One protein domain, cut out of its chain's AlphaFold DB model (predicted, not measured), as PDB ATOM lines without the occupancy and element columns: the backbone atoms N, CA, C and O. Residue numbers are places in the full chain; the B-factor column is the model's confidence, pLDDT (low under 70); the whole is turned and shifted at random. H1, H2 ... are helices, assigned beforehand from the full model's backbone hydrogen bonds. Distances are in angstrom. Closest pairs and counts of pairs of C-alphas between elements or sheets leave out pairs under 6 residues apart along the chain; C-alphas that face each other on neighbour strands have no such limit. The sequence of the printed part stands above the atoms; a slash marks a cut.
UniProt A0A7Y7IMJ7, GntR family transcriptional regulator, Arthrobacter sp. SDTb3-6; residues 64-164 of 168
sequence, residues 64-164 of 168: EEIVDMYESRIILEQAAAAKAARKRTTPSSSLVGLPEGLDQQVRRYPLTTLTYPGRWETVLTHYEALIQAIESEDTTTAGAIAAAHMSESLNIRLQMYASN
ATOM      1  N   GLU A  64      29.625 -13.084  32.481       91.75
ATOM      2  CA  GLU A  64      29.127 -12.069  33.405       91.75
ATOM      3  C   GLU A  64      30.279 -11.298  34.068       91.75
ATOM      4  O   GLU A  64      30.301 -10.073  34.018       91.75
ATOM      5  N   GLU A  65      31.302 -11.987  34.588       89.56
ATOM      6  CA  GLU A  65      32.487 -11.322  35.154       89.56
ATOM      7  C   GLU A  65      33.255 -10.496  34.112       89.56
ATOM      8  O   GLU A  65      33.813  -9.441  34.432       89.56
ATOM      9  N   ILE A  66      33.300 -10.961  32.857       90.19
ATOM     10  CA  ILE A  66      33.878 -10.189  31.752       90.19
ATOM     11  C   ILE A  66      33.076  -8.899  31.554       90.19
ATOM     12  O   ILE A  66      33.684  -7.832  31.469       90.19
ATOM     13  N   VAL A  67      31.744  -8.971  31.507       93.75
ATOM     14  CA  VAL A  67      30.881  -7.787  31.374       93.75
ATOM     15  C   VAL A  67      31.125  -6.812  32.526       93.75
ATOM     16  O   VAL A  67      31.532  -5.680  32.262       93.75
ATOM     17  N   ASP A  68      31.014  -7.260  33.776       91.19
ATOM     18  CA  ASP A  68      31.173  -6.415  34.970       91.19
ATOM     19  C   ASP A  68      32.538  -5.700  35.006       91.19
ATOM     20  O   ASP A  68      32.655  -4.503  35.315       91.19
ATOM     21  N   MET A  69      33.607  -6.424  34.644       88.50
ATOM     22  CA  MET A  69      34.953  -5.860  34.561       88.50
ATOM     23  C   MET A  69      35.032  -4.756  33.502       88.50
ATOM     24  O   MET A  69      35.664  -3.718  33.728       88.50
ATOM     25  N   TYR A  70      34.448  -4.978  32.325       92.94
ATOM     26  CA  TYR A  70      34.498  -4.012  31.234       92.94
ATOM     27  C   TYR A  70      33.584  -2.812  31.475       92.94
ATOM     28  O   TYR A  70      34.011  -1.703  31.165       92.94
ATOM     29  N   GLU A  71      32.410  -2.976  32.084       93.94
ATOM     30  CA  GLU A  71      31.546  -1.857  32.484       93.94
ATOM     31  C   GLU A  71      32.288  -0.889  33.411       93.94
ATOM     32  O   GLU A  71      32.328   0.323  33.170       93.94
ATOM     33  N   SER A  72      32.988  -1.434  34.409       90.81
ATOM     34  CA  SER A  72      33.840  -0.647  35.304       90.81
ATOM     35  C   SER A  72      34.940   0.095  34.536       90.81
ATOM     36  O   SER A  72      35.190   1.279  34.775       90.81
ATOM     37  N   ARG A  73      35.596  -0.575  33.580       91.38
ATOM     38  CA  ARG A  73      36.640   0.052  32.755       91.38
ATOM     39  C   ARG A  73      36.091   1.129  31.829       91.38
ATOM     40  O   ARG A  73      36.734   2.159  31.707       91.38
ATOM     41  N   ILE A  74      34.932   0.933  31.204       94.12
ATOM     42  CA  ILE A  74      34.307   1.928  30.319       94.12
ATOM     43  C   ILE A  74      34.130   3.250  31.074       94.12
ATOM     44  O   ILE A  74      34.562   4.297  30.593       94.12
ATOM     45  N   ILE A  75      33.588   3.192  32.295       94.12
ATOM     46  CA  ILE A  75      33.392   4.371  33.151       94.12
ATOM     47  C   ILE A  75      34.737   5.025  33.507       94.12
ATOM     48  O   ILE A  75      34.882   6.249  33.419       94.12
ATOM     49  N   LEU A  76      35.730   4.222  33.904       88.38
ATOM     50  CA  LEU A  76      37.047   4.718  34.312       88.38
ATOM     51  C   LEU A  76      37.825   5.350  33.151       88.38
ATOM     52  O   LEU A  76      38.362   6.446  33.316       88.38
ATOM     53  N   GLU A  77      37.868   4.699  31.990       90.25
ATOM     54  CA  GLU A  77      38.590   5.174  30.805       90.25
ATOM     55  C   GLU A  77      37.943   6.440  30.236       90.25
ATOM     56  O   GLU A  77      38.643   7.407  29.929       90.25
ATOM     57  N   GLN A  78      36.606   6.503  30.199       94.12
ATOM     58  CA  GLN A  78      35.876   7.720  29.839       94.12
ATOM     59  C   GLN A  78      36.277   8.898  30.737       94.12
ATOM     60  O   GLN A  78      36.620   9.982  30.253       94.12
ATOM     61  N   ALA A  79      36.258   8.694  32.058       89.62
ATOM     62  CA  ALA A  79      36.613   9.733  33.018       89.62
ATOM     63  C   ALA A  79      38.101  10.122  32.933       89.62
ATOM     64  O   ALA A  79      38.445  11.302  33.072       89.62
ATOM     65  N   ALA A  80      38.987   9.152  32.696       88.31
ATOM     66  CA  ALA A  80      40.418   9.370  32.538       88.31
ATOM     67  C   ALA A  80      40.732  10.195  31.282       88.31
ATOM     68  O   ALA A  80      41.456  11.187  31.381       88.31
ATOM     69  N   ALA A  81      40.137   9.854  30.138       89.81
ATOM     70  CA  ALA A  81      40.308  10.577  28.881       89.81
ATOM     71  C   ALA A  81      39.774  12.016  28.963       89.81
ATOM     72  O   ALA A  81      40.493  12.966  28.648       89.81
ATOM     73  N   ALA A  82      38.566  12.206  29.506       90.44
ATOM     74  CA  ALA A  82      38.007  13.538  29.741       90.44
ATOM     75  C   ALA A  82      38.895  14.380  30.680       90.44
ATOM     76  O   ALA A  82      39.063  15.593  30.509       90.44
ATOM     77  N   LYS A  83      39.509  13.744  31.686       87.69
ATOM     78  CA  LYS A  83      40.474  14.392  32.583       87.69
ATOM     79  C   LYS A  83      41.787  14.748  31.891       87.69
ATOM     80  O   LYS A  83      42.328  15.809  32.208       87.69
ATOM     81  N   ALA A  84      42.287  13.904  30.994       86.88
ATOM     82  CA  ALA A  84      43.495  14.171  30.218       86.88
ATOM     83  C   ALA A  84      43.304  15.391  29.305       86.88
ATOM     84  O   ALA A  84      44.101  16.328  29.384       86.88
ATOM     85  N   ALA A  85      42.187  15.432  28.566       89.69
ATOM     86  CA  ALA A  85      41.793  16.566  27.728       89.69
ATOM     87  C   ALA A  85      41.728  17.874  28.530       89.69
ATOM     88  O   ALA A  85      42.386  18.851  28.187       89.69
ATOM     89  N   ARG A  86      41.046  17.873  29.687       88.00
ATOM     90  CA  ARG A  86      40.920  19.077  30.532       88.00
ATOM     91  C   ARG A  86      42.263  19.641  30.990       88.00
ATOM     92  O   ARG A  86      42.404  20.843  31.179       88.00
ATOM     93  N   LYS A  87      43.233  18.773  31.279       82.06
ATOM     94  CA  LYS A  87      44.535  19.204  31.798       82.06
ATOM     95  C   LYS A  87      45.522  19.587  30.692       82.06
ATOM     96  O   LYS A  87      46.649  19.933  31.045       82.06
ATOM     97  N   ARG A  88      45.154  19.450  29.403       71.12
ATOM     98  CA  ARG A  88      46.091  19.427  28.260       71.12
ATOM     99  C   ARG A  88      47.348  18.638  28.586       71.12
ATOM    100  O   ARG A  88      48.462  19.003  28.220       71.12
ATOM    101  N   THR A  89      47.181  17.576  29.372       64.69
ATOM    102  CA  THR A  89      48.286  16.666  29.575       64.69
ATOM    103  C   THR A  89      48.322  15.906  28.273       64.69
ATOM    104  O   THR A  89      47.507  15.004  28.080       64.69
ATOM    105  N   THR A  90      49.212  16.332  27.367       54.34
ATOM    106  CA  THR A  90      49.677  15.466  26.293       54.34
ATOM    107  C   THR A  90      49.937  14.145  26.980       54.34
ATOM    108  O   THR A  90      50.689  14.108  27.968       54.34
ATOM    109  N   PRO A  91      49.248  13.077  26.577       52.44
ATOM    110  CA  PRO A  91      49.566  11.782  27.119       52.44
ATOM    111  C   PRO A  91      51.075  11.620  26.928       52.44
ATOM    112  O   PRO A  91      51.600  12.008  25.882       52.44
ATOM    113  N   SER A  92      51.774  11.208  27.991       49.97
ATOM    114  CA  SER A  92      53.237  11.091  28.029       49.97
ATOM    115  C   SER A  92      53.764  10.527  26.702       49.97
ATOM    116  O   SER A  92      53.044   9.781  26.041       49.97
ATOM    117  N   SER A  93      55.015  10.813  26.328       44.47
ATOM    118  CA  SER A  93      55.739  10.199  25.193       44.47
ATOM    119  C   SER A  93      55.463   8.693  24.961       44.47
ATOM    120  O   SER A  93      55.644   8.202  23.854       44.47
ATOM    121  N   SER A  94      54.946   7.984  25.968       46.16
ATOM    122  CA  SER A  94      54.164   6.742  25.876       46.16
ATOM    123  C   SER A  94      53.071   6.621  24.787       46.16
ATOM    124  O   SER A  94      52.888   5.502  24.327       46.16
ATOM    125  N   LEU A  95      52.349   7.671  24.352       51.25
ATOM    126  CA  LEU A  95      51.368   7.538  23.251       51.25
ATOM    127  C   LEU A  95      52.026   7.519  21.869       51.25
ATOM    128  O   LEU A  95      51.532   6.851  20.968       51.25
ATOM    129  N   VAL A  96      53.154   8.217  21.714       54.50
ATOM    130  CA  VAL A  96      53.889   8.294  20.442       54.50
ATOM    131  C   VAL A  96      54.550   6.954  20.099       54.50
ATOM    132  O   VAL A  96      54.680   6.638  18.928       54.50
ATOM    133  N   GLY A  97      54.919   6.150  21.106       56.78
ATOM    134  CA  GLY A  97      55.434   4.781  20.933       56.78
ATOM    135  C   GLY A  97      54.399   3.678  21.183       56.78
ATOM    136  O   GLY A  97      54.761   2.521  21.416       56.78
ATOM    137  N   LEU A  98      53.113   4.034  21.253       66.31
ATOM    138  CA  LEU A  98      52.053   3.089  21.586       66.31
ATOM    139  C   LEU A  98      51.782   2.074  20.467       66.31
ATOM    140  O   LEU A  98      51.599   0.911  20.815       66.31
ATOM    141  N   PRO A  99      51.822   2.417  19.162       65.88
ATOM    142  CA  PRO A  99      51.710   1.423  18.092       65.88
ATOM    143  C   PRO A  99      52.788   0.334  18.183       65.88
ATOM    144  O   PRO A  99      52.471  -0.852  18.121       65.88
ATOM    145  N   GLU A 100      54.048   0.708  18.423       66.50
ATOM    146  CA  GLU A 100      55.147  -0.242  18.625       66.50
ATOM    147  C   GLU A 100      54.950  -1.067  19.904       66.50
ATOM    148  O   GLU A 100      55.197  -2.277  19.925       66.50
ATOM    149  N   GLY A 101      54.461  -0.431  20.973       68.38
ATOM    150  CA  GLY A 101      54.094  -1.108  22.215       68.38
ATOM    151  C   GLY A 101      52.966  -2.129  22.029       68.38
ATOM    152  O   GLY A 101      53.030  -3.224  22.594       68.38
ATOM    153  N   LEU A 102      51.957  -1.806  21.218       71.75
ATOM    154  CA  LEU A 102      50.836  -2.692  20.919       71.75
ATOM    155  C   LEU A 102      51.246  -3.843  19.989       71.75
ATOM    156  O   LEU A 102      50.832  -4.969  20.248       71.75
ATOM    157  N   ASP A 103      52.095  -3.616  18.977       69.12
ATOM    158  CA  ASP A 103      52.648  -4.704  18.143       69.12
ATOM    159  C   ASP A 103      53.427  -5.704  19.007       69.12
ATOM    160  O   ASP A 103      53.209  -6.918  18.941       69.12
ATOM    161  N   GLN A 104      54.276  -5.202  19.908       72.06
ATOM    162  CA  GLN A 104      54.993  -6.060  20.845       72.06
ATOM    163  C   GLN A 104      54.035  -6.817  21.780       72.06
ATOM    164  O   GLN A 104      54.268  -7.995  22.065       72.06
ATOM    165  N   GLN A 105      52.949  -6.183  22.235       70.75
ATOM    166  CA  GLN A 105      51.921  -6.860  23.027       70.75
ATOM    167  C   GLN A 105      51.190  -7.945  22.241       70.75
ATOM    168  O   GLN A 105      50.982  -9.018  22.798       70.75
ATOM    169  N   VAL A 106      50.834  -7.714  20.978       74.69
ATOM    170  CA  VAL A 106      50.185  -8.715  20.118       74.69
ATOM    171  C   VAL A 106      51.089  -9.926  19.924       74.69
ATOM    172  O   VAL A 106      50.654 -11.062  20.115       74.69
ATOM    173  N   ARG A 107      52.368  -9.690  19.615       75.12
ATOM    174  CA  ARG A 107      53.367 -10.757  19.453       75.12
ATOM    175  C   ARG A 107      53.557 -11.570  20.727       75.12
ATOM    176  O   ARG A 107      53.778 -12.776  20.658       75.12
ATOM    177  N   ARG A 108      53.516 -10.905  21.884       71.62
ATOM    178  CA  ARG A 108      53.751 -11.539  23.184       71.62
ATOM    179  C   ARG A 108      52.507 -12.225  23.749       71.62
ATOM    180  O   ARG A 108      52.626 -13.281  24.354       71.62
ATOM    181  N   TYR A 109      51.331 -11.640  23.550       73.75
ATOM    182  CA  TYR A 109      50.056 -12.095  24.099       73.75
ATOM    183  C   TYR A 109      49.026 -12.235  22.960       73.75
ATOM    184  O   TYR A 109      48.192 -11.347  22.753       73.75
ATOM    185  N   PRO A 110      49.034 -13.359  22.223       61.44
ATOM    186  CA  PRO A 110      48.230 -13.542  21.006       61.44
ATOM    187  C   PRO A 110      46.707 -13.647  21.240       61.44
ATOM    188  O   PRO A 110      45.940 -13.834  20.298       61.44
ATOM    189  N   LEU A 111      46.242 -13.507  22.483       73.56
ATOM    190  CA  LEU A 111      44.828 -13.586  22.879       73.56
ATOM    191  C   LEU A 111      44.287 -12.254  23.416       73.56
ATOM    192  O   LEU A 111      43.325 -12.199  24.186       73.56
ATOM    193  N   THR A 112      44.926 -11.156  23.022       85.19
ATOM    194  CA  THR A 112      44.349  -9.818  23.163       85.19
ATOM    195  C   THR A 112      43.259  -9.608  22.113       85.19
ATOM    196  O   THR A 112      43.232 -10.275  21.087       85.19
ATOM    197  N   THR A 113      42.373  -8.634  22.322       89.31
ATOM    198  CA  THR A 113      41.358  -8.281  21.314       89.31
ATOM    199  C   THR A 113      41.982  -7.790  20.006       89.31
ATOM    200  O   THR A 113      41.334  -7.828  18.973       89.31
ATOM    201  N   LEU A 114      43.236  -7.327  20.033       88.25
ATOM    202  CA  LEU A 114      43.955  -6.808  18.867       88.25
ATOM    203  C   LEU A 114      44.236  -7.875  17.803       88.25
ATOM    204  O   LEU A 114      44.477  -7.517  16.657       88.25
ATOM    205  N   THR A 115      44.193  -9.165  18.158       85.69
ATOM    206  CA  THR A 115      44.305 -10.258  17.181       85.69
ATOM    207  C   THR A 115      42.990 -10.559  16.466       85.69
ATOM    208  O   THR A 115      42.973 -11.359  15.532       85.69
ATOM    209  N   TYR A 116      41.891  -9.912  16.863       88.19
ATOM    210  CA  TYR A 116      40.609 -10.038  16.185       88.19
ATOM    211  C   TYR A 116      40.626  -9.289  14.838       88.19
ATOM    212  O   TYR A 116      41.118  -8.156  14.786       88.19
ATOM    213  N   PRO A 117      40.096  -9.874  13.744       89.62
ATOM    214  CA  PRO A 117      40.137  -9.253  12.419       89.62
ATOM    215  C   PRO A 117      39.582  -7.820  12.404       89.62
ATOM    216  O   PRO A 117      38.516  -7.561  12.957       89.62
ATOM    217  N   GLY A 118      40.304  -6.885  11.775       89.62
ATOM    218  CA  GLY A 118      39.901  -5.475  11.655       89.62
ATOM    219  C   GLY A 118      40.041  -4.640  12.937       89.62
ATOM    220  O   GLY A 118      39.811  -3.424  12.932       89.62
ATOM    221  N   ARG A 119      40.395  -5.268  14.070       90.75
ATOM    222  CA  ARG A 119      40.507  -4.557  15.346       90.75
ATOM    223  C   ARG A 119      41.684  -3.594  15.343       90.75
ATOM    224  O   ARG A 119      41.551  -2.503  15.890       90.75
ATOM    225  N   TRP A 120      42.803  -3.973  14.735       87.44
ATOM    226  CA  TRP A 120      44.010  -3.150  14.690       87.44
ATOM    227  C   TRP A 120      43.746  -1.775  14.066       87.44
ATOM    228  O   TRP A 120      44.042  -0.745  14.668       87.44
ATOM    229  N   GLU A 121      43.102  -1.762  12.904       88.44
ATOM    230  CA  GLU A 121      42.753  -0.558  12.156       88.44
ATOM    231  C   GLU A 121      41.811   0.333  12.973       88.44
ATOM    232  O   GLU A 121      42.058   1.525  13.137       88.44
ATOM    233  N   THR A 122      40.784  -0.272  13.579       89.94
ATOM    234  CA  THR A 122      39.819   0.440  14.432       89.94
ATOM    235  C   THR A 122      40.496   1.067  15.653       89.94
ATOM    236  O   THR A 122      40.173   2.189  16.046       89.94
ATOM    237  N   VAL A 123      41.447   0.356  16.269       88.94
ATOM    238  CA  VAL A 123      42.216   0.863  17.410       88.94
ATOM    239  C   VAL A 123      43.021   2.092  17.005       88.94
ATOM    240  O   VAL A 123      42.918   3.107  17.691       88.94
ATOM    241  N   LEU A 124      43.763   2.035  15.897       86.31
ATOM    242  CA  LEU A 124      44.555   3.174  15.424       86.31
ATOM    243  C   LEU A 124      43.677   4.400  15.147       86.31
ATOM    244  O   LEU A 124      43.976   5.480  15.654       86.31
ATOM    245  N   THR A 125      42.544   4.223  14.461       89.31
ATOM    246  CA  THR A 125      41.593   5.317  14.206       89.31
ATOM    247  C   THR A 125      41.057   5.937  15.500       89.31
ATOM    248  O   THR A 125      41.016   7.160  15.631       89.31
ATOM    249  N   HIS A 126      40.672   5.121  16.490       89.81
ATOM    250  CA  HIS A 126      40.214   5.640  17.782       89.81
ATOM    251  C   HIS A 126      41.322   6.386  18.534       89.81
ATOM    252  O   HIS A 126      41.046   7.415  19.144       89.81
ATOM    253  N   TYR A 127      42.567   5.904  18.494       86.56
ATOM    254  CA  TYR A 127      43.684   6.577  19.157       86.56
ATOM    255  C   TYR A 127      44.025   7.923  18.513       86.56
ATOM    256  O   TYR A 127      44.208   8.897  19.241       86.56
ATOM    257  N   GLU A 128      44.065   8.007  17.182       88.12
ATOM    258  CA  GLU A 128      44.288   9.273  16.472       88.12
ATOM    259  C   GLU A 128      43.226  10.314  16.846       88.12
ATOM    260  O   GLU A 128      43.560  11.430  17.251       88.12
ATOM    261  N   ALA A 129      41.947   9.929  16.804       91.62
ATOM    262  CA  ALA A 129      40.844  10.809  17.181       91.62
ATOM    263  C   ALA A 129      40.888  11.201  18.671       91.62
ATOM    264  O   ALA A 129      40.604  12.347  19.026       91.62
ATOM    265  N   LEU A 130      41.271  10.274  19.556       90.56
ATOM    266  CA  LEU A 130      41.411  10.540  20.987       90.56
ATOM    267  C   LEU A 130      42.515  11.568  21.265       90.56
ATOM    268  O   LEU A 130      42.311  12.476  22.070       90.56
ATOM    269  N   ILE A 131      43.667  11.439  20.603       88.62
ATOM    270  CA  ILE A 131      44.775  12.394  20.725       88.62
ATOM    271  C   ILE A 131      44.316  13.781  20.276       88.62
ATOM    272  O   ILE A 131      44.461  14.735  21.036       88.62
ATOM    273  N   GLN A 132      43.674  13.882  19.109       90.81
ATOM    274  CA  GLN A 132      43.150  15.151  18.592       90.81
ATOM    275  C   GLN A 132      42.137  15.799  19.547       90.81
ATOM    276  O   GLN A 132      42.187  17.010  19.780       90.81
ATOM    277  N   ALA A 133      41.243  15.002  20.141       92.31
ATOM    278  CA  ALA A 133      40.276  15.486  21.122       92.31
ATOM    279  C   ALA A 133      40.963  15.992  22.402       92.31
ATOM    280  O   ALA A 133      40.585  17.033  22.935       92.31
ATOM    281  N   ILE A 134      42.004  15.300  22.878       88.50
ATOM    282  CA  ILE A 134      42.790  15.731  24.043       88.50
ATOM    283  C   ILE A 134      43.545  17.032  23.754       88.50
ATOM    284  O   ILE A 134      43.531  17.936  24.591       88.50
ATOM    285  N   GLU A 135      44.180  17.145  22.587       88.44
ATOM    286  CA  GLU A 135      44.914  18.344  22.160       88.44
ATOM    287  C   GLU A 135      43.995  19.558  22.000       88.44
ATOM    288  O   GLU A 135      44.381  20.674  22.345       88.44
ATOM    289  N   SER A 136      42.762  19.324  21.548       92.88
ATOM    290  CA  SER A 136      41.724  20.348  21.387       92.88
ATOM    291  C   SER A 136      40.927  20.619  22.670       92.88
ATOM    292  O   SER A 136      39.946  21.358  22.626       92.88
ATOM    293  N   GLU A 137      41.310  20.016  23.805       93.25
ATOM    294  CA  GLU A 137      40.615  20.116  25.103       93.25
ATOM    295  C   GLU A 137      39.152  19.659  25.088       93.25
ATOM    296  O   GLU A 137      38.378  19.972  25.999       93.25
ATOM    297  N   ASP A 138      38.760  18.871  24.093       95.88
ATOM    298  CA  ASP A 138      37.407  18.359  23.976       95.88
ATOM    299  C   ASP A 138      37.214  17.165  24.916       95.88
ATOM    300  O   ASP A 138      37.365  15.993  24.565       95.88
ATOM    301  N   THR A 139      36.879  17.486  26.164       94.75
ATOM    302  CA  THR A 139      36.665  16.491  27.220       94.75
ATOM    303  C   THR A 139      35.522  15.526  26.913       94.75
ATOM    304  O   THR A 139      35.586  14.364  27.320       94.75
ATOM    305  N   THR A 140      34.500  15.991  26.192       97.12
ATOM    306  CA  THR A 140      33.311  15.202  25.870       97.12
ATOM    307  C   THR A 140      33.659  14.169  24.813       97.12
ATOM    308  O   THR A 140      33.435  12.977  25.024       97.12
ATOM    309  N   THR A 141      34.278  14.607  23.715       96.88
ATOM    310  CA  THR A 141      34.695  13.719  22.627       96.88
ATOM    311  C   THR A 141      35.781  12.750  23.087       96.88
ATOM    312  O   THR A 141      35.671  11.553  22.831       96.88
ATOM    313  N   ALA A 142      36.778  13.214  23.851       93.75
ATOM    314  CA  ALA A 142      37.821  12.339  24.390       93.75
ATOM    315  C   ALA A 142      37.234  11.226  25.276       93.75
ATOM    316  O   ALA A 142      37.580  10.054  25.123       93.75
ATOM    317  N   GLY A 143      36.306  11.576  26.174       93.12
ATOM    318  CA  GLY A 143      35.608  10.598  27.004       93.12
ATOM    319  C   GLY A 143      34.792   9.601  26.176       93.12
ATOM    320  O   GLY A 143      34.893   8.394  26.399       93.12
ATOM    321  N   ALA A 144      34.020  10.088  25.203       97.25
ATOM    322  CA  ALA A 144      33.184   9.249  24.349       97.25
ATOM    323  C   ALA A 144      34.005   8.254  23.510       97.25
ATOM    324  O   ALA A 144      33.632   7.085  23.416       97.25
ATOM    325  N   ILE A 145      35.145   8.681  22.955       95.69
ATOM    326  CA  ILE A 145      36.039   7.805  22.181       95.69
ATOM    327  C   ILE A 145      36.618   6.696  23.068       95.69
ATOM    328  O   ILE A 145      36.617   5.530  22.671       95.69
ATOM    329  N   ALA A 146      37.076   7.029  24.280       92.00
ATOM    330  CA  ALA A 146      37.615   6.038  25.211       92.00
ATOM    331  C   ALA A 146      36.553   5.010  25.640       92.00
ATOM    332  O   ALA A 146      36.819   3.805  25.641       92.00
ATOM    333  N   ALA A 147      35.329   5.470  25.925       94.38
ATOM    334  CA  ALA A 147      34.197   4.596  26.217       94.38
ATOM    335  C   ALA A 147      33.895   3.656  25.039       94.38
ATOM    336  O   ALA A 147      33.848   2.441  25.217       94.38
ATOM    337  N   ALA A 148      33.767   4.202  23.824       94.75
ATOM    338  CA  ALA A 148      33.489   3.428  22.616       94.75
ATOM    339  C   ALA A 148      34.587   2.394  22.324       94.75
ATOM    340  O   ALA A 148      34.292   1.244  21.995       94.75
ATOM    341  N   HIS A 149      35.859   2.765  22.504       93.00
ATOM    342  CA  HIS A 149      36.978   1.841  22.364       93.00
ATOM    343  C   HIS A 149      36.850   0.644  23.319       93.00
ATOM    344  O   HIS A 149      37.054  -0.498  22.891       93.00
ATOM    345  N   MET A 150      36.502   0.886  24.587       92.69
ATOM    346  CA  MET A 150      36.342  -0.171  25.588       92.69
ATOM    347  C   MET A 150      35.092  -1.022  25.373       92.69
ATOM    348  O   MET A 150      35.182  -2.241  25.523       92.69
ATOM    349  N   SER A 151      33.976  -0.426  24.953       95.31
ATOM    350  CA  SER A 151      32.764  -1.160  24.568       95.31
ATOM    351  C   SER A 151      33.029  -2.113  23.403       95.31
ATOM    352  O   SER A 151      32.629  -3.272  23.443       95.31
ATOM    353  N   GLU A 152      33.783  -1.674  22.397       95.00
ATOM    354  CA  GLU A 152      34.146  -2.545  21.279       95.00
ATOM    355  C   GLU A 152      35.100  -3.670  21.715       95.00
ATOM    356  O   GLU A 152      34.960  -4.818  21.296       95.00
ATOM    357  N   SER A 153      36.034  -3.379  22.628       93.56
ATOM    358  CA  SER A 153      36.860  -4.423  23.246       93.56
ATOM    359  C   SER A 153      36.016  -5.452  24.010       93.56
ATOM    360  O   SER A 153      36.358  -6.632  23.972       93.56
ATOM    361  N   LEU A 154      34.944  -5.037  24.698       93.62
ATOM    362  CA  LEU A 154      34.012  -5.949  25.371       93.62
ATOM    363  C   LEU A 154      33.283  -6.833  24.354       93.62
ATOM    364  O   LEU A 154      33.297  -8.053  24.498       93.62
ATOM    365  N   ASN A 155      32.716  -6.243  23.301       95.06
ATOM    366  CA  ASN A 155      32.009  -6.987  22.256       95.06
ATOM    367  C   ASN A 155      32.894  -8.079  21.644       95.06
ATOM    368  O   ASN A 155      32.503  -9.246  21.588       95.06
ATOM    369  N   ILE A 156      34.122  -7.721  21.263       94.12
ATOM    370  CA  ILE A 156      35.101  -8.673  20.727       94.12
ATOM    371  C   ILE A 156      35.452  -9.734  21.770       94.12
ATOM    372  O   ILE A 156      35.526 -10.918  21.449       94.12
ATOM    373  N   ARG A 157      35.638  -9.346  23.036       91.19
ATOM    374  CA  ARG A 157      35.947 -10.294  24.112       91.19
ATOM    375  C   ARG A 157      34.834 -11.328  24.291       91.19
ATOM    376  O   ARG A 157      35.140 -12.507  24.441       91.19
ATOM    377  N   LEU A 158      33.569 -10.916  24.222       92.50
ATOM    378  CA  LEU A 158      32.422 -11.823  24.290       92.50
ATOM    379  C   LEU A 158      32.323 -12.725  23.053       92.50
ATOM    380  O   LEU A 158      31.992 -13.900  23.183       92.50
ATOM    381  N   GLN A 159      32.674 -12.228  21.865       92.25
ATOM    382  CA  GLN A 159      32.762 -13.057  20.655       92.25
ATOM    383  C   GLN A 159      33.874 -14.111  20.763       92.25
ATOM    384  O   GLN A 159      33.666 -15.276  20.409       92.25
ATOM    385  N   MET A 160      35.037 -13.730  21.299       88.56
ATOM    386  CA  MET A 160      36.132 -14.658  21.593       88.56
ATOM    387  C   MET A 160      35.701 -15.710  22.622       88.56
ATOM    388  O   MET A 160      35.935 -16.895  22.396       88.56
ATOM    389  N   TYR A 161      35.020 -15.294  23.699       86.81
ATOM    390  CA  TYR A 161      34.455 -16.195  24.708       86.81
ATOM    391  C   TYR A 161      33.482 -17.202  24.088       86.81
ATOM    392  O   TYR A 161      33.628 -18.403  24.278       86.81
ATOM    393  N   ALA A 162      32.513 -16.726  23.303       87.56
ATOM    394  CA  ALA A 162      31.509 -17.574  22.668       87.56
ATOM    395  C   ALA A 162      32.129 -18.589  21.695       87.56
ATOM    396  O   ALA A 162      31.634 -19.707  21.566       87.56
ATOM    397  N   SER A 163      33.225 -18.211  21.030       86.25
ATOM    398  CA  SER A 163      33.953 -19.090  20.108       86.25
ATOM    399  C   SER A 163      34.808 -20.129  20.837       86.25
ATOM    400  O   SER A 163      34.992 -21.235  20.330       86.25
ATOM    401  N   ASN A 164      35.350 -19.786  22.010       79.94
ATOM    402  CA  ASN A 164      36.115 -20.698  22.855       79.94
ATOM    403  C   ASN A 164      36.126 -20.216  24.324       79.94
ATOM    404  O   ASN A 164      36.979 -19.405  24.694       79.94
TER     405      ASN A 164
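This is residues 64 to 164 of the 168 residues of the protein "GntR family transcriptional regulator" of Arthrobacter sp. SDTb3-6 (UniProt A0A7Y7IMJ7). Three long helices, H1, H3 and H4, form a bundle, drawn together where H1 and H3 end and H4 begins; short H2 lies off it, near H3. The 101 printed residues hold four named helices, H1 to H4 in chain order, and no named strand: all helix. The whole is compact, radius of gyration of the C-alphas 14.0 A, spanning 42 by 29 by 18 A.

H1, residues 64 to 86, touches H4, residues 139 to 163, at 21 degrees, a shallow tilt, opposite ways; the closest C-alphas, Gln 78 and Gly 143, are 4.0 A apart. H3, residues 119 to 135, forms a helical hairpin with H4, closest C-alphas Ala 133 and Ala 142, 5.2 A. H2, residues 98 to 108, is apart from H1 and H4. In these four helices every O i to N i+4 pair is within hydrogen-bond range.

H1 measures 33.4 A from C-alpha 64 at (29.127, -12.069, 33.405), H2 14.8 A, H3 24.3 A, and H4 36.4 A to C-alpha 163 at (33.953, -19.090, 20.108).

The printed part has no cut. The H1 to H2 link is long. Residues 89 to 101, 103 and 110 have pLDDT under 70.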